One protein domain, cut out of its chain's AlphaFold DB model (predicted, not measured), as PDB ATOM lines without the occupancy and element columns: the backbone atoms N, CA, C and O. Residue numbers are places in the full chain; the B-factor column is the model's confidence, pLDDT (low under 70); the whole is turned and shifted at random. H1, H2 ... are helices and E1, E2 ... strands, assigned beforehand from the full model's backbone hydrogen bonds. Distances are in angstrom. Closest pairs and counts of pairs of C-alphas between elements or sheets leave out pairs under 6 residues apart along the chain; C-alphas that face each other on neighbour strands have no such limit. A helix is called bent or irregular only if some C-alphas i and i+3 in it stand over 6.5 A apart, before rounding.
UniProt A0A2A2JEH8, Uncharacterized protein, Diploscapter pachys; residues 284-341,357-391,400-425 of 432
ATOM      1  N   HIS A 284      -1.044 -30.023  30.773       93.44
ATOM      2  CA  HIS A 284      -1.893 -31.214  30.941       93.44
ATOM      3  C   HIS A 284      -1.207 -32.483  30.410       93.44
ATOM      4  O   HIS A 284      -1.207 -33.510  31.086       93.44
ATOM      5  N   CYS A 285      -0.562 -32.409  29.242       93.88
ATOM      6  CA  CYS A 285       0.208 -33.521  28.680       93.88
ATOM      7  C   CYS A 285       1.325 -33.984  29.640       93.88
ATOM      8  O   CYS A 285       1.416 -35.166  29.977       93.88
ATOM      9  N   ILE A 286       2.123 -33.042  30.152       94.88
ATOM     10  CA  ILE A 286       3.252 -33.337  31.050       94.88
ATOM     11  C   ILE A 286       2.776 -33.777  32.443       94.88
ATOM     12  O   ILE A 286       3.384 -34.662  33.039       94.88
ATOM     13  N   TYR A 287       1.660 -33.235  32.940       94.88
ATOM     14  CA  TYR A 287       0.988 -33.708  34.155       94.88
ATOM     15  C   TYR A 287       0.618 -35.197  34.037       94.88
ATOM     16  O   TYR A 287       0.976 -35.998  34.903       94.88
ATOM     17  N   SER A 288      -0.024 -35.590  32.932       95.50
ATOM     18  CA  SER A 288      -0.410 -36.984  32.673       95.50
ATOM     19  C   SER A 288       0.799 -37.911  32.503       95.50
ATOM     20  O   SER A 288       0.793 -39.015  33.047       95.50
ATOM     21  N   ALA A 289       1.864 -37.462  31.833       96.19
ATOM     22  CA  ALA A 289       3.113 -38.221  31.729       96.19
ATOM     23  C   ALA A 289       3.788 -38.410  33.104       96.19
ATOM     24  O   ALA A 289       4.155 -39.527  33.483       96.19
ATOM     25  N   ASN A 290       3.889 -37.345  33.903       95.88
ATOM     26  CA  ASN A 290       4.498 -37.406  35.232       95.88
ATOM     27  C   ASN A 290       3.672 -38.247  36.224       95.88
ATOM     28  O   ASN A 290       4.263 -38.885  37.094       95.88
ATOM     29  N   LYS A 291       2.344 -38.369  36.055       95.25
ATOM     30  CA  LYS A 291       1.497 -39.302  36.837       95.25
ATOM     31  C   LYS A 291       1.948 -40.770  36.701       95.25
ATOM     32  O   LYS A 291       1.691 -41.578  37.596       95.25
ATOM     33  N   VAL A 292       2.648 -41.116  35.616       95.25
ATOM     34  CA  VAL A 292       3.315 -42.416  35.438       95.25
ATOM     35  C   VAL A 292       4.765 -42.363  35.935       95.25
ATOM     36  O   VAL A 292       5.156 -43.195  36.751       95.25
ATOM     37  N   LEU A 293       5.553 -41.375  35.496       94.50
ATOM     38  CA  LEU A 293       7.005 -41.328  35.735       94.50
ATOM     39  C   LEU A 293       7.409 -41.116  37.207       94.50
ATOM     40  O   LEU A 293       8.412 -41.688  37.641       94.50
ATOM     41  N   LEU A 294       6.605 -40.400  38.009       92.69
ATOM     42  CA  LEU A 294       6.880 -40.211  39.445       92.69
ATOM     43  C   LEU A 294       6.994 -41.546  40.203       92.69
ATOM     44  O   LEU A 294       7.760 -41.633  41.161       92.69
ATOM     45  N   LYS A 295       6.299 -42.604  39.750       92.00
ATOM     46  CA  LYS A 295       6.374 -43.957  40.342       92.00
ATOM     47  C   LYS A 295       7.784 -44.556  40.293       92.00
ATOM     48  O   LYS A 295       8.102 -45.432  41.089       92.00
ATOM     49  N   HIS A 296       8.622 -44.073  39.376       93.94
ATOM     50  CA  HIS A 296       9.990 -44.534  39.153       93.94
ATOM     51  C   HIS A 296      11.047 -43.517  39.623       93.94
ATOM     52  O   HIS A 296      12.222 -43.674  39.304       93.94
ATOM     53  N   ASN A 297      10.657 -42.487  40.391       93.12
ATOM     54  CA  ASN A 297      11.518 -41.354  40.770       93.12
ATOM     55  C   ASN A 297      12.112 -40.615  39.551       93.12
ATOM     56  O   ASN A 297      13.265 -40.185  39.567       93.12
ATOM     57  N   VAL A 298      11.323 -40.465  38.481       94.06
ATOM     58  CA  VAL A 298      11.684 -39.689  37.285       94.06
ATOM     59  C   VAL A 298      10.691 -38.544  37.099       94.06
ATOM     60  O   VAL A 298       9.484 -38.719  37.261       94.06
ATOM     61  N   LEU A 299      11.206 -37.371  36.735       94.25
ATOM     62  CA  LEU A 299      10.423 -36.191  36.390       94.25
ATOM     63  C   LEU A 299      10.708 -35.790  34.940       94.25
ATOM     64  O   LEU A 299      11.867 -35.674  34.541       94.25
ATOM     65  N   CYS A 300       9.653 -35.572  34.159       95.56
ATOM     66  CA  CYS A 300       9.719 -35.079  32.790       95.56
ATOM     67  C   CYS A 300       9.314 -33.602  32.713       95.56
ATOM     68  O   CYS A 300       8.402 -33.152  33.415       95.56
ATOM     69  N   GLY A 301       9.961 -32.859  31.820       94.44
ATOM     70  CA  GLY A 301       9.530 -31.538  31.379       94.44
ATOM     71  C   GLY A 301       9.978 -31.264  29.947       94.44
ATOM     72  O   GLY A 301      10.918 -31.882  29.453       94.44
ATOM     73  N   ILE A 302       9.297 -30.347  29.267       93.06
ATOM     74  CA  ILE A 302       9.537 -30.039  27.850       93.06
ATOM     75  C   ILE A 302      10.015 -28.595  27.719       93.06
ATOM     76  O   ILE A 302       9.331 -27.666  28.160       93.06
ATOM     77  N   GLU A 303      11.175 -28.406  27.094       89.56
ATOM     78  CA  GLU A 303      11.757 -27.098  26.822       89.56
ATOM     79  C   GLU A 303      11.781 -26.803  25.322       89.56
ATOM     80  O   GLU A 303      12.525 -27.415  24.561       89.56
ATOM     81  N   ASP A 304      11.004 -25.807  24.910       85.00
ATOM     82  CA  ASP A 304      11.133 -25.178  23.600       85.00
ATOM     83  C   ASP A 304      12.192 -24.066  23.663       85.00
ATOM     84  O   ASP A 304      12.078 -23.122  24.452       85.00
ATOM     85  N   ARG A 305      13.233 -24.185  22.828       79.12
ATOM     86  CA  ARG A 305      14.319 -23.201  22.714       79.12
ATOM     87  C   ARG A 305      13.992 -22.005  21.803       79.12
ATOM     88  O   ARG A 305      14.873 -21.179  21.586       79.12
ATOM     89  N   GLY A 306      12.755 -21.872  21.322       63.03
ATOM     90  CA  GLY A 306      12.207 -20.610  20.817       63.03
ATOM     91  C   GLY A 306      12.665 -20.207  19.416       63.03
ATOM     92  O   GLY A 306      12.860 -19.023  19.154       63.03
ATOM     93  N   GLN A 307      12.841 -21.171  18.511       57.97
ATOM     94  CA  GLN A 307      12.996 -20.903  17.075       57.97
ATOM     95  C   GLN A 307      11.900 -21.632  16.293       57.97
ATOM     96  O   GLN A 307      11.402 -22.655  16.748       57.97
ATOM     97  N   LEU A 308      11.553 -21.123  15.106       56.22
ATOM     98  CA  LEU A 308      10.398 -21.538  14.282       56.22
ATOM     99  C   LEU A 308      10.418 -23.004  13.786       56.22
ATOM    100  O   LEU A 308       9.551 -23.417  13.023       56.22
ATOM    101  N   SER A 309      11.414 -23.790  14.188       71.50
ATOM    102  CA  SER A 309      11.698 -25.143  13.718       71.50
ATOM    103  C   SER A 309      11.482 -26.182  14.822       71.50
ATOM    104  O   SER A 309      12.154 -26.142  15.857       71.50
ATOM    105  N   CYS A 310      10.635 -27.178  14.558       67.56
ATOM    106  CA  CYS A 310      10.279 -28.252  15.496       67.56
ATOM    107  C   CYS A 310      11.475 -29.038  16.079       67.56
ATOM    108  O   CYS A 310      11.372 -29.533  17.200       67.56
ATOM    109  N   HIS A 311      12.629 -29.087  15.395       72.12
ATOM    110  CA  HIS A 311      13.841 -29.776  15.872       72.12
ATOM    111  C   HIS A 311      14.378 -29.266  17.225       72.12
ATOM    112  O   HIS A 311      15.248 -29.904  17.815       72.12
ATOM    113  N   LYS A 312      13.939 -28.086  17.691       82.81
ATOM    114  CA  LYS A 312      14.485 -27.404  18.879       82.81
ATOM    115  C   LYS A 312      13.684 -27.599  20.170       82.81
ATOM    116  O   LYS A 312      14.042 -27.006  21.191       82.81
ATOM    117  N   VAL A 313      12.637 -28.423  20.135       88.62
ATOM    118  CA  VAL A 313      11.884 -28.849  21.322       88.62
ATOM    119  C   VAL A 313      12.602 -30.036  21.964       88.62
ATOM    120  O   VAL A 313      12.795 -31.066  21.328       88.62
ATOM    121  N   VAL A 314      13.000 -29.899  23.230       89.88
ATOM    122  CA  VAL A 314      13.763 -30.920  23.964       89.88
ATOM    123  C   VAL A 314      12.939 -31.459  25.128       89.88
ATOM    124  O   VAL A 314      12.444 -30.699  25.962       89.88
ATOM    125  N   ILE A 315      12.817 -32.785  25.207       93.94
ATOM    126  CA  ILE A 315      12.231 -33.477  26.357       93.94
ATOM    127  C   ILE A 315      13.350 -33.763  27.361       93.94
ATOM    128  O   ILE A 315      14.332 -34.432  27.044       93.94
ATOM    129  N   HIS A 316      13.199 -33.252  28.578       93.62
ATOM    130  CA  HIS A 316      14.145 -33.420  29.670       93.62
ATOM    131  C   HIS A 316      13.590 -34.412  30.691       93.62
ATOM    132  O   HIS A 316      12.626 -34.115  31.395       93.62
ATOM    133  N   LEU A 317      14.229 -35.579  30.781       95.56
ATOM    134  CA  LEU A 317      14.029 -36.549  31.855       95.56
ATOM    135  C   LEU A 317      15.111 -36.331  32.914       95.56
ATOM    136  O   LEU A 317      16.299 -36.347  32.594       95.56
ATOM    137  N   MET A 318      14.711 -36.143  34.169       92.38
ATOM    138  CA  MET A 318      15.626 -36.038  35.305       92.38
ATOM    139  C   MET A 318      15.250 -37.037  36.399       92.38
ATOM    140  O   MET A 318      14.073 -37.210  36.719       92.38
ATOM    141  N   TYR A 319      16.252 -37.684  36.992       93.31
ATOM    142  CA  TYR A 319      16.061 -38.465  38.212       93.31
ATOM    143  C   TYR A 319      15.765 -37.521  39.382       93.31
ATOM    144  O   TYR A 319      16.441 -36.504  39.553       93.31
ATOM    145  N   PHE A 320      14.751 -37.843  40.182       91.50
ATOM    146  CA  PHE A 320      14.351 -37.042  41.330       91.50
ATOM    147  C   PHE A 320      13.682 -37.903  42.407       91.50
ATOM    148  O   PHE A 320      12.595 -38.443  42.198       91.50
ATOM    149  N   GLN A 321      14.307 -38.007  43.583       91.50
ATOM    150  CA  GLN A 321      13.786 -38.801  44.696       91.50
ATOM    151  C   GLN A 321      12.637 -38.064  45.405       91.50
ATOM    152  O   GLN A 321      12.845 -37.190  46.245       91.50
ATOM    153  N   VAL A 322      11.401 -38.429  45.060       88.81
ATOM    154  CA  VAL A 322      10.192 -37.684  45.459       88.81
ATOM    155  C   VAL A 322       9.878 -37.839  46.954       88.81
ATOM    156  O   VAL A 322       9.355 -36.915  47.570       88.81
ATOM    157  N   ALA A 323      10.230 -38.982  47.553       88.38
ATOM    158  CA  ALA A 323       9.795 -39.395  48.893       88.38
ATOM    159  C   ALA A 323      10.047 -38.354  50.006       88.38
ATOM    160  O   ALA A 323       9.134 -38.051  50.767       88.38
ATOM    161  N   GLY A 324      11.245 -37.761  50.075       87.31
ATOM    162  CA  GLY A 324      11.551 -36.721  51.070       87.31
ATOM    163  C   GLY A 324      10.818 -35.397  50.821       87.31
ATOM    164  O   GLY A 324      10.531 -34.657  51.752       87.31
ATOM    165  N   CYS A 325      10.458 -35.104  49.568       90.38
ATOM    166  CA  CYS A 325       9.696 -33.902  49.231       90.38
ATOM    167  C   CYS A 325       8.205 -34.032  49.573       90.38
ATOM    168  O   CYS A 325       7.571 -33.012  49.827       90.38
ATOM    169  N   MET A 326       7.653 -35.251  49.593       90.50
ATOM    170  CA  MET A 326       6.246 -35.497  49.934       90.50
ATOM    171  C   MET A 326       5.928 -35.064  51.364       90.50
ATOM    172  O   MET A 326       5.082 -34.197  51.556       90.50
ATOM    173  N   THR A 327       6.664 -35.578  52.352       91.31
ATOM    174  CA  THR A 327       6.442 -35.281  53.781       91.31
ATOM    175  C   THR A 327       6.571 -33.787  54.100       91.31
ATOM    176  O   THR A 327       5.840 -33.243  54.929       91.31
ATOM    177  N   ASP A 328       7.472 -33.110  53.389       90.06
ATOM    178  CA  ASP A 328       7.714 -31.670  53.436       90.06
ATOM    179  C   ASP A 328       6.499 -30.869  52.906       90.06
ATOM    180  O   ASP A 328       6.061 -29.902  53.530       90.06
ATOM    181  N   ILE A 329       5.898 -31.307  51.791       90.94
ATOM    182  CA  ILE A 329       4.712 -30.680  51.179       90.94
ATOM    183  C   ILE A 329       3.438 -31.005  51.975       90.94
ATOM    184  O   ILE A 329       2.634 -30.113  52.225       90.94
ATOM    185  N   GLU A 330       3.269 -32.237  52.460       91.44
ATOM    186  CA  GLU A 330       2.172 -32.614  53.363       91.44
ATOM    187  C   GLU A 330       2.183 -31.810  54.672       91.44
ATOM    188  O   GLU A 330       1.130 -31.588  55.274       91.44
ATOM    189  N   ARG A 331       3.367 -31.401  55.153       89.00
ATOM    190  CA  ARG A 331       3.501 -30.490  56.297       89.00
ATOM    191  C   ARG A 331       3.011 -29.086  55.937       89.00
ATOM    192  O   ARG A 331       2.288 -28.501  56.739       89.00
ATOM    193  N   LEU A 332       3.364 -28.560  54.761       87.94
ATOM    194  CA  LEU A 332       2.886 -27.250  54.293       87.94
ATOM    195  C   LEU A 332       1.358 -27.237  54.108       87.94
ATOM    196  O   LEU A 332       0.699 -26.353  54.648       87.94
ATOM    197  N   ILE A 333       0.784 -28.265  53.469       89.19
ATOM    198  CA  ILE A 333      -0.675 -28.429  53.315       89.19
ATOM    199  C   ILE A 333      -1.372 -28.480  54.681       89.19
ATOM    200  O   ILE A 333      -2.399 -27.836  54.874       89.19
ATOM    201  N   ARG A 334      -0.817 -29.209  55.661       86.75
ATOM    202  CA  ARG A 334      -1.381 -29.255  57.023       86.75
ATOM    203  C   ARG A 334      -1.321 -27.901  57.737       86.75
ATOM    204  O   ARG A 334      -2.268 -27.558  58.438       86.75
ATOM    205  N   ILE A 335      -0.258 -27.118  57.538       84.94
ATOM    206  CA  ILE A 335      -0.157 -25.756  58.089       84.94
ATOM    207  C   ILE A 335      -1.203 -24.837  57.438       84.94
ATOM    208  O   ILE A 335      -1.920 -24.144  58.159       84.94
ATOM    209  N   GLU A 336      -1.362 -24.879  56.113       84.00
ATOM    210  CA  GLU A 336      -2.397 -24.125  55.387       84.00
ATOM    211  C   GLU A 336      -3.811 -24.501  55.861       84.00
ATOM    212  O   GLU A 336      -4.574 -23.627  56.271       84.00
ATOM    213  N   ALA A 337      -4.131 -25.799  55.919       80.50
ATOM    214  CA  ALA A 337      -5.427 -26.307  56.379       80.50
ATOM    215  C   ALA A 337      -5.746 -25.961  57.848       80.50
ATOM    216  O   ALA A 337      -6.918 -25.853  58.208       80.50
ATOM    217  N   SER A 338      -4.722 -25.741  58.684       77.19
ATOM    218  CA  SER A 338      -4.863 -25.239  60.062       77.19
ATOM    219  C   SER A 338      -4.971 -23.709  60.189       77.19
ATOM    220  O   SER A 338      -4.972 -23.189  61.303       77.19
ATOM    221  N   GLY A 339      -5.041 -22.970  59.076       68.06
ATOM    222  CA  GLY A 339      -5.142 -21.505  59.075       68.06
ATOM    223  C   GLY A 339      -3.802 -20.756  59.071       68.06
ATOM    224  O   GLY A 339      -3.754 -19.589  59.450       68.06
ATOM    225  N   GLY A 340      -2.703 -21.398  58.656       63.59
ATOM    226  CA  GLY A 340      -1.418 -20.738  58.370       63.59
ATOM    227  C   GLY A 340      -0.582 -20.300  59.583       63.59
ATOM    228  O   GLY A 340       0.432 -19.623  59.412       63.59
ATOM    229  N   ALA A 341      -0.964 -20.672  60.806       45.19
ATOM    230  CA  ALA A 341      -0.438 -20.105  62.052       45.19
ATOM    231  C   ALA A 341       0.966 -20.604  62.494       45.19
ATOM    232  O   ALA A 341       1.160 -20.953  63.659       45.19
ATOM    233  N   ASP A 357     -10.535 -30.706  58.717       64.25
ATOM    234  CA  ASP A 357     -10.013 -32.039  59.022       64.25
ATOM    235  C   ASP A 357      -9.888 -32.848  57.722       64.25
ATOM    236  O   ASP A 357     -10.828 -33.489  57.255       64.25
ATOM    237  N   LEU A 358      -8.713 -32.755  57.099       72.69
ATOM    238  CA  LEU A 358      -8.329 -33.521  55.920       72.69
ATOM    239  C   LEU A 358      -7.838 -34.901  56.355       72.69
ATOM    240  O   LEU A 358      -6.942 -35.024  57.195       72.69
ATOM    241  N   SER A 359      -8.371 -35.944  55.729       83.25
ATOM    242  CA  SER A 359      -7.860 -37.301  55.883       83.25
ATOM    243  C   SER A 359      -6.406 -37.377  55.415       83.25
ATOM    244  O   SER A 359      -6.031 -36.771  54.410       83.25
ATOM    245  N   MET A 360      -5.583 -38.185  56.091       82.88
ATOM    246  CA  MET A 360      -4.170 -38.385  55.734       82.88
ATOM    247  C   MET A 360      -3.973 -38.736  54.250       82.88
ATOM    248  O   MET A 360      -3.003 -38.290  53.642       82.88
ATOM    249  N   LYS A 361      -4.916 -39.477  53.649       87.62
ATOM    250  CA  LYS A 361      -4.892 -39.804  52.219       87.62
ATOM    251  C   LYS A 361      -5.161 -38.581  51.329       87.62
ATOM    252  O   LYS A 361      -4.478 -38.405  50.328       87.62
ATOM    253  N   GLU A 362      -6.112 -37.721  51.697       88.94
ATOM    254  CA  GLU A 362      -6.403 -36.487  50.950       88.94
ATOM    255  C   GLU A 362      -5.200 -35.533  50.963       88.94
ATOM    256  O   GLU A 362      -4.893 -34.923  49.943       88.94
ATOM    257  N   VAL A 363      -4.483 -35.439  52.091       90.12
ATOM    258  CA  VAL A 363      -3.246 -34.644  52.202       90.12
ATOM    259  C   VAL A 363      -2.140 -35.214  51.304       90.12
ATOM    260  O   VAL A 363      -1.460 -34.454  50.614       90.12
ATOM    261  N   GLU A 364      -1.974 -36.539  51.275       90.19
ATOM    262  CA  GLU A 364      -0.978 -37.218  50.436       90.19
ATOM    263  C   GLU A 364      -1.282 -37.049  48.932       90.19
ATOM    264  O   GLU A 364      -0.401 -36.686  48.149       90.19
ATOM    265  N   ASP A 365      -2.539 -37.240  48.518       91.88
ATOM    266  CA  ASP A 365      -2.964 -37.080  47.123       91.88
ATOM    267  C   ASP A 365      -2.958 -35.601  46.678       91.88
ATOM    268  O   ASP A 365      -2.559 -35.300  45.548       91.88
ATOM    269  N   ALA A 366      -3.260 -34.653  47.572       91.19
ATOM    270  CA  ALA A 366      -3.065 -33.223  47.320       91.19
ATOM    271  C   ALA A 366      -1.576 -32.861  47.152       91.19
ATOM    272  O   ALA A 366      -1.222 -32.118  46.232       91.19
ATOM    273  N   ALA A 367      -0.678 -33.431  47.966       92.69
ATOM    274  CA  ALA A 367       0.766 -33.250  47.807       92.69
ATOM    275  C   ALA A 367       1.267 -33.813  46.462       92.69
ATOM    276  O   ALA A 367       2.011 -33.129  45.751       92.69
ATOM    277  N   ARG A 368       0.791 -35.000  46.047       92.50
ATOM    278  CA  ARG A 368       1.064 -35.571  44.710       92.50
ATOM    279  C   ARG A 368       0.593 -34.632  43.598       92.50
ATOM    280  O   ARG A 368       1.340 -34.376  42.652       92.50
ATOM    281  N   HIS A 369      -0.620 -34.090  43.719       93.69
ATOM    282  CA  HIS A 369      -1.188 -33.152  42.754       93.69
ATOM    283  C   HIS A 369      -0.355 -31.864  42.632       93.69
ATOM    284  O   HIS A 369      -0.083 -31.428  41.513       93.69
ATOM    285  N   LEU A 370       0.131 -31.289  43.741       93.50
ATOM    286  CA  LEU A 370       1.025 -30.121  43.706       93.50
ATOM    287  C   LEU A 370       2.366 -30.431  43.022       93.50
ATOM    288  O   LEU A 370       2.794 -29.662  42.156       93.50
ATOM    289  N   VAL A 371       2.999 -31.569  43.336       93.81
ATOM    290  CA  VAL A 371       4.237 -32.014  42.661       93.81
ATOM    291  C   VAL A 371       4.024 -32.128  41.150       93.81
ATOM    292  O   VAL A 371       4.814 -31.589  40.372       93.81
ATOM    293  N   LEU A 372       2.927 -32.756  40.718       94.31
ATOM    294  CA  LEU A 372       2.580 -32.874  39.301       94.31
ATOM    295  C   LEU A 372       2.296 -31.510  38.651       94.31
ATOM    296  O   LEU A 372       2.840 -31.225  37.583       94.31
ATOM    297  N   LYS A 373       1.510 -30.639  39.294       93.75
ATOM    298  CA  LYS A 373       1.125 -29.310  38.783       93.75
ATOM    299  C   LYS A 373       2.325 -28.387  38.549       93.75
ATOM    300  O   LYS A 373       2.361 -27.672  37.547       93.75
ATOM    301  N   TYR A 374       3.314 -28.410  39.444       93.50
ATOM    302  CA  TYR A 374       4.499 -27.548  39.356       93.50
ATOM    303  C   TYR A 374       5.704 -28.201  38.649       93.50
ATOM    304  O   TYR A 374       6.642 -27.485  38.285       93.50
ATOM    305  N   SER A 375       5.659 -29.512  38.368       93.56
ATOM    306  CA  SER A 375       6.730 -30.294  37.715       93.56
ATOM    307  C   SER A 375       7.347 -29.622  36.479       93.56
ATOM    308  O   SER A 375       8.547 -29.352  36.455       93.56
ATOM    309  N   GLN A 376       6.529 -29.269  35.484       93.62
ATOM    310  CA  GLN A 376       6.978 -28.629  34.240       93.62
ATOM    311  C   GLN A 376       7.662 -27.271  34.484       93.62
ATOM    312  O   GLN A 376       8.610 -26.915  33.787       93.62
ATOM    313  N   GLY A 377       7.216 -26.509  35.488       91.38
ATOM    314  CA  GLY A 377       7.873 -25.260  35.885       91.38
ATOM    315  C   GLY A 377       9.243 -25.502  36.524       91.38
ATOM    316  O   GLY A 377      10.194 -24.774  36.241       91.38
ATOM    317  N   TYR A 378       9.353 -26.554  37.335       92.88
ATOM    318  CA  TYR A 378      10.578 -26.939  38.030       92.88
ATOM    319  C   TYR A 378      11.658 -27.486  37.080       92.88
ATOM    320  O   TYR A 378      12.808 -27.044  37.139       92.88
ATOM    321  N   VAL A 379      11.301 -28.371  36.140       93.00
ATOM    322  CA  VAL A 379      12.246 -28.882  35.123       93.00
ATOM    323  C   VAL A 379      12.719 -27.744  34.206       93.00
ATOM    324  O   VAL A 379      13.919 -27.580  33.990       93.00
ATOM    325  N   LYS A 380      11.807 -26.874  33.747       91.31
ATOM    326  CA  LYS A 380      12.143 -25.671  32.961       91.31
ATOM    327  C   LYS A 380      13.055 -24.697  33.719       91.31
ATOM    328  O   LYS A 380      13.971 -24.120  33.132       91.31
ATOM    329  N   GLY A 381      12.834 -24.522  35.024       89.00
ATOM    330  CA  GLY A 381      13.697 -23.721  35.898       89.00
ATOM    331  C   GLY A 381      15.095 -24.324  36.073       89.00
ATOM    332  O   GLY A 381      16.083 -23.590  36.012       89.00
ATOM    333  N   THR A 382      15.167 -25.649  36.229       90.19
ATOM    334  CA  THR A 382      16.403 -26.446  36.322       90.19
ATOM    335  C   THR A 382      17.256 -26.273  35.065       90.19
ATOM    336  O   THR A 382      18.382 -25.789  35.141       90.19
ATOM    337  N   VAL A 383      16.692 -26.570  33.889       89.25
ATOM    338  CA  VAL A 383      17.399 -26.546  32.592       89.25
ATOM    339  C   VAL A 383      17.883 -25.146  32.199       89.25
ATOM    340  O   VAL A 383      18.898 -25.009  31.523       89.25
ATOM    341  N   LYS A 384      17.189 -24.083  32.628       87.88
ATOM    342  CA  LYS A 384      17.627 -22.692  32.409       87.88
ATOM    343  C   LYS A 384      18.566 -22.161  33.500       87.88
ATOM    344  O   LYS A 384      18.844 -20.965  33.497       87.88
ATOM    345  N   HIS A 385      18.997 -22.998  34.449       83.75
ATOM    346  CA  HIS A 385      19.794 -22.615  35.621       83.75
ATOM    347  C   HIS A 385      19.198 -21.430  36.410       83.75
ATOM    348  O   HIS A 385      19.919 -20.609  36.968       83.75
ATOM    349  N   ARG A 386      17.860 -21.329  36.468       81.94
ATOM    350  CA  ARG A 386      17.134 -20.247  37.168       81.94
ATOM    351  C   ARG A 386      16.788 -20.583  38.624       81.94
ATOM    352  O   ARG A 386      16.311 -19.715  39.345       81.94
ATOM    353  N   LEU A 387      17.032 -21.818  39.065       80.12
ATOM    354  CA  LEU A 387      16.765 -22.313  40.426       80.12
ATOM    355  C   LEU A 387      17.987 -22.184  41.356       80.12
ATOM    356  O   LEU A 387      18.327 -23.106  42.102       80.12
ATOM    357  N   VAL A 388      18.663 -21.036  41.287       69.69
ATOM    358  CA  VAL A 388      19.856 -20.718  42.089       69.69
ATOM    359  C   VAL A 388      19.450 -20.334  43.515       69.69
ATOM    360  O   VAL A 388      18.462 -19.625  43.716       69.69
ATOM    361  N   PHE A 389      20.223 -20.764  44.514       66.62
ATOM    362  CA  PHE A 389      20.034 -20.326  45.899       66.62
ATOM    363  C   PHE A 389      20.351 -18.826  46.074       66.62
ATOM    364  O   PHE A 389      21.327 -18.345  45.488       66.62
ATOM    365  N   PRO A 390      19.602 -18.082  46.917       59.62
ATOM    366  CA  PRO A 390      19.923 -16.695  47.252       59.62
ATOM    367  C   PRO A 390      21.321 -16.583  47.880       59.62
ATOM    368  O   PRO A 390      21.529 -16.920  49.042       59.62
ATOM    369  N   SER A 391      22.302 -16.098  47.116       53.00
ATOM    370  CA  SER A 391      23.729 -16.207  47.472       53.00
ATOM    371  C   SER A 391      24.187 -15.283  48.612       53.00
ATOM    372  O   SER A 391      25.381 -15.213  48.902       53.00
ATOM    373  N   TYR A 400      17.119 -20.413  53.746       57.66
ATOM    374  CA  TYR A 400      17.322 -20.816  52.343       57.66
ATOM    375  C   TYR A 400      18.482 -21.809  52.140       57.66
ATOM    376  O   TYR A 400      19.204 -21.752  51.143       57.66
ATOM    377  N   ALA A 401      18.658 -22.738  53.080       63.94
ATOM    378  CA  ALA A 401      19.576 -23.859  52.930       63.94
ATOM    379  C   ALA A 401      19.090 -24.847  51.841       63.94
ATOM    380  O   ALA A 401      17.880 -24.969  51.608       63.94
ATOM    381  N   PRO A 402      19.993 -25.597  51.184       67.88
ATOM    382  CA  PRO A 402      19.599 -26.747  50.375       67.88
ATOM    383  C   PRO A 402      18.866 -27.790  51.233       67.88
ATOM    384  O   PRO A 402      19.401 -28.250  52.240       67.88
ATOM    385  N   LYS A 403      17.650 -28.179  50.820       77.44
ATOM    386  CA  LYS A 403      16.947 -29.359  51.361       77.44
ATOM    387  C   LYS A 403      17.427 -30.631  50.640       77.44
ATOM    388  O   LYS A 403      18.615 -30.926  50.626       77.44
ATOM    389  N   HIS A 404      16.537 -31.364  49.968       82.38
ATOM    390  CA  HIS A 404      16.850 -32.636  49.295       82.38
ATOM    391  C   HIS A 404      17.713 -32.497  48.021       82.38
ATOM    392  O   HIS A 404      17.934 -33.475  47.314       82.38
ATOM    393  N   CYS A 405      18.187 -31.291  47.693       80.00
ATOM    394  CA  CYS A 405      19.033 -31.003  46.537       80.00
ATOM    395  C   CYS A 405      20.150 -30.040  46.954       80.00
ATOM    396  O   CYS A 405      19.876 -28.895  47.297       80.00
ATOM    397  N   GLY A 406      21.407 -30.495  46.912       72.50
ATOM    398  CA  GLY A 406      22.567 -29.683  47.308       72.50
ATOM    399  C   GLY A 406      23.017 -28.646  46.269       72.50
ATOM    400  O   GLY A 406      23.633 -27.651  46.627       72.50
ATOM    401  N   GLN A 407      22.719 -28.874  44.984       73.19
ATOM    402  CA  GLN A 407      23.221 -28.058  43.862       73.19
ATOM    403  C   GLN A 407      22.238 -26.978  43.375       73.19
ATOM    404  O   GLN A 407      22.657 -26.011  42.747       73.19
ATOM    405  N   GLN A 408      20.942 -27.136  43.648       81.44
ATOM    406  CA  GLN A 408      19.874 -26.234  43.202       81.44
ATOM    407  C   GLN A 408      18.692 -26.274  44.171       81.44
ATOM    408  O   GLN A 408      18.536 -27.247  44.910       81.44
ATOM    409  N   MET A 409      17.826 -25.257  44.122       84.81
ATOM    410  CA  MET A 409      16.580 -25.230  44.895       84.81
ATOM    411  C   MET A 409      15.757 -26.506  44.659       84.81
ATOM    412  O   MET A 409      15.569 -26.926  43.520       84.81
ATOM    413  N   CYS A 410      15.263 -27.114  45.738       89.62
ATOM    414  CA  CYS A 410      14.513 -28.370  45.705       89.62
ATOM    415  C   CYS A 410      13.037 -28.155  45.301       89.62
ATOM    416  O   CYS A 410      12.479 -27.088  45.555       89.62
ATOM    417  N   ILE A 411      12.358 -29.163  44.727       90.75
ATOM    418  CA  ILE A 411      10.970 -29.001  44.238       90.75
ATOM    419  C   ILE A 411       9.981 -28.587  45.339       90.75
ATOM    420  O   ILE A 411       9.089 -27.787  45.077       90.75
ATOM    421  N   CYS A 412      10.165 -29.051  46.579       90.25
ATOM    422  CA  CYS A 412       9.359 -28.607  47.720       90.25
ATOM    423  C   CYS A 412       9.544 -27.108  48.022       90.25
ATOM    424  O   CYS A 412       8.555 -26.425  48.254       90.25
ATOM    425  N   GLN A 413      10.767 -26.571  47.929       88.25
ATOM    426  CA  GLN A 413      11.054 -25.132  48.089       88.25
ATOM    427  C   GLN A 413      10.523 -24.305  46.906       88.25
ATOM    428  O   GLN A 413      10.071 -23.176  47.080       88.25
ATOM    429  N   PHE A 414      10.538 -24.872  45.696       89.69
ATOM    430  CA  PHE A 414       9.924 -24.248  44.524       89.69
ATOM    431  C   PHE A 414       8.394 -24.176  44.657       89.69
ATOM    432  O   PHE A 414       7.801 -23.150  44.342       89.69
ATOM    433  N   ILE A 415       7.749 -25.233  45.158       91.00
ATOM    434  CA  ILE A 415       6.307 -25.232  45.445       91.00
ATOM    435  C   ILE A 415       5.986 -24.265  46.594       91.00
ATOM    436  O   ILE A 415       5.013 -23.527  46.487       91.00
ATOM    437  N   ASP A 416       6.824 -24.190  47.629       88.50
ATOM    438  CA  ASP A 416       6.710 -23.208  48.716       88.50
ATOM    439  C   ASP A 416       6.666 -21.763  48.174       88.50
ATOM    440  O   ASP A 416       5.664 -21.071  48.341       88.50
ATOM    441  N   GLU A 417       7.658 -21.332  47.381       84.88
ATOM    442  CA  GLU A 417       7.674 -19.968  46.816       84.88
ATOM    443  C   GLU A 417       6.568 -19.704  45.765       84.88
ATOM    444  O   GLU A 417       6.141 -18.560  45.579       84.88
ATOM    445  N   LYS A 418       6.119 -20.725  45.017       86.12
ATOM    446  CA  LYS A 418       5.151 -20.551  43.911       86.12
ATOM    447  C   LYS A 418       3.691 -20.826  44.277       86.12
ATOM    448  O   LYS A 418       2.816 -20.444  43.496       86.12
ATOM    449  N   HIS A 419       3.428 -21.486  45.401       86.75
ATOM    450  CA  HIS A 419       2.084 -21.841  45.857       86.75
ATOM    451  C   HIS A 419       1.748 -21.147  47.179       86.75
ATOM    452  O   HIS A 419       0.862 -20.297  47.198       86.75
ATOM    453  N   PHE A 420       2.501 -21.452  48.240       84.38
ATOM    454  CA  PHE A 420       2.198 -21.027  49.607       84.38
ATOM    455  C   PHE A 420       2.666 -19.586  49.883       84.38
ATOM    456  O   PHE A 420       1.863 -18.712  50.199       84.38
ATOM    457  N   ASN A 421       3.955 -19.289  49.688       81.38
ATOM    458  CA  ASN A 421       4.555 -17.974  49.941       81.38
ATOM    459  C   ASN A 421       4.609 -17.101  48.672       81.38
ATOM    460  O   ASN A 421       5.659 -16.611  48.235       81.38
ATOM    461  N   ARG A 422       3.448 -16.937  48.029       77.25
ATOM    462  CA  ARG A 422       3.323 -16.231  46.749       77.25
ATOM    463  C   ARG A 422       3.491 -14.715  46.917       77.25
ATOM    464  O   ARG A 422       2.529 -13.995  47.177       77.25
ATOM    465  N   LYS A 423       4.710 -14.222  46.678       72.06
ATOM    466  CA  LYS A 423       5.059 -12.785  46.689       72.06
ATOM    467  C   LYS A 423       4.030 -11.934  45.910       72.06
ATOM    468  O   LYS A 423       3.746 -12.259  44.751       72.06
ATOM    469  N   PRO A 424       3.498 -10.836  46.487       66.25
ATOM    470  CA  PRO A 424       2.508  -9.998  45.815       66.25
ATOM    471  C   PRO A 424       3.087  -9.373  44.540       66.25
ATOM    472  O   PRO A 424       4.246  -8.952  44.490       66.25
ATOM    473  N   LYS A 425       2.272  -9.297  43.480       64.81
ATOM    474  CA  LYS A 425       2.684  -8.684  42.207       64.81
ATOM    475  C   LYS A 425       2.944  -7.189  42.439       64.81
ATOM    476  O   LYS A 425       2.023  -6.469  42.814       64.81
TER     477      LYS A 425
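Overview. This is residues 284 to 341, 357 to 391 and 400 to 425 of the 432 residues of an uncharacterized protein of Diploscapter pachys (UniProt A0A2A2JEH8). A long bent helix, H3, is crossed by H2 and H4 and packs its second arm on the E1 E2 hairpin. H1 packs near the bend. The printed part, 119 residues with H1 E1 E2 H2 H3 H4, is mostly helix and compact, radius of gyration of the C-alphas 15.2 A, spans 50 by 35 by 29 A.

Arrangement. After H1, residues 284 to 296, find the hairpin of E1, 298 to 304, and E2, 313 to 319; N 301 and O 316 are within hydrogen-bond range, 3.0 A. H2, 323 to 337, touches H4, 411 to 420, closest at C-alphas 325 and 412, 5.5 A. H3, 360 to 383, one helix by its hydrogen bonds, is bent: C-alphas 373 and 376 are 7.4 A apart. C-alphas 376, in arm H3b, and 301 are 4.8 A apart.

Along the chain. Find H1 beginning at C-alpha 284, (-1.893, -31.214, 30.941); H4 ends at C-alpha 420, (2.198, -21.027, 49.607).

Size, cuts and confidence. Residues 342 to 356 and 392 to 399 are cut out, leaving gaps of 15.6 A and 9.3 A; 17 residues have pLDDT under 70.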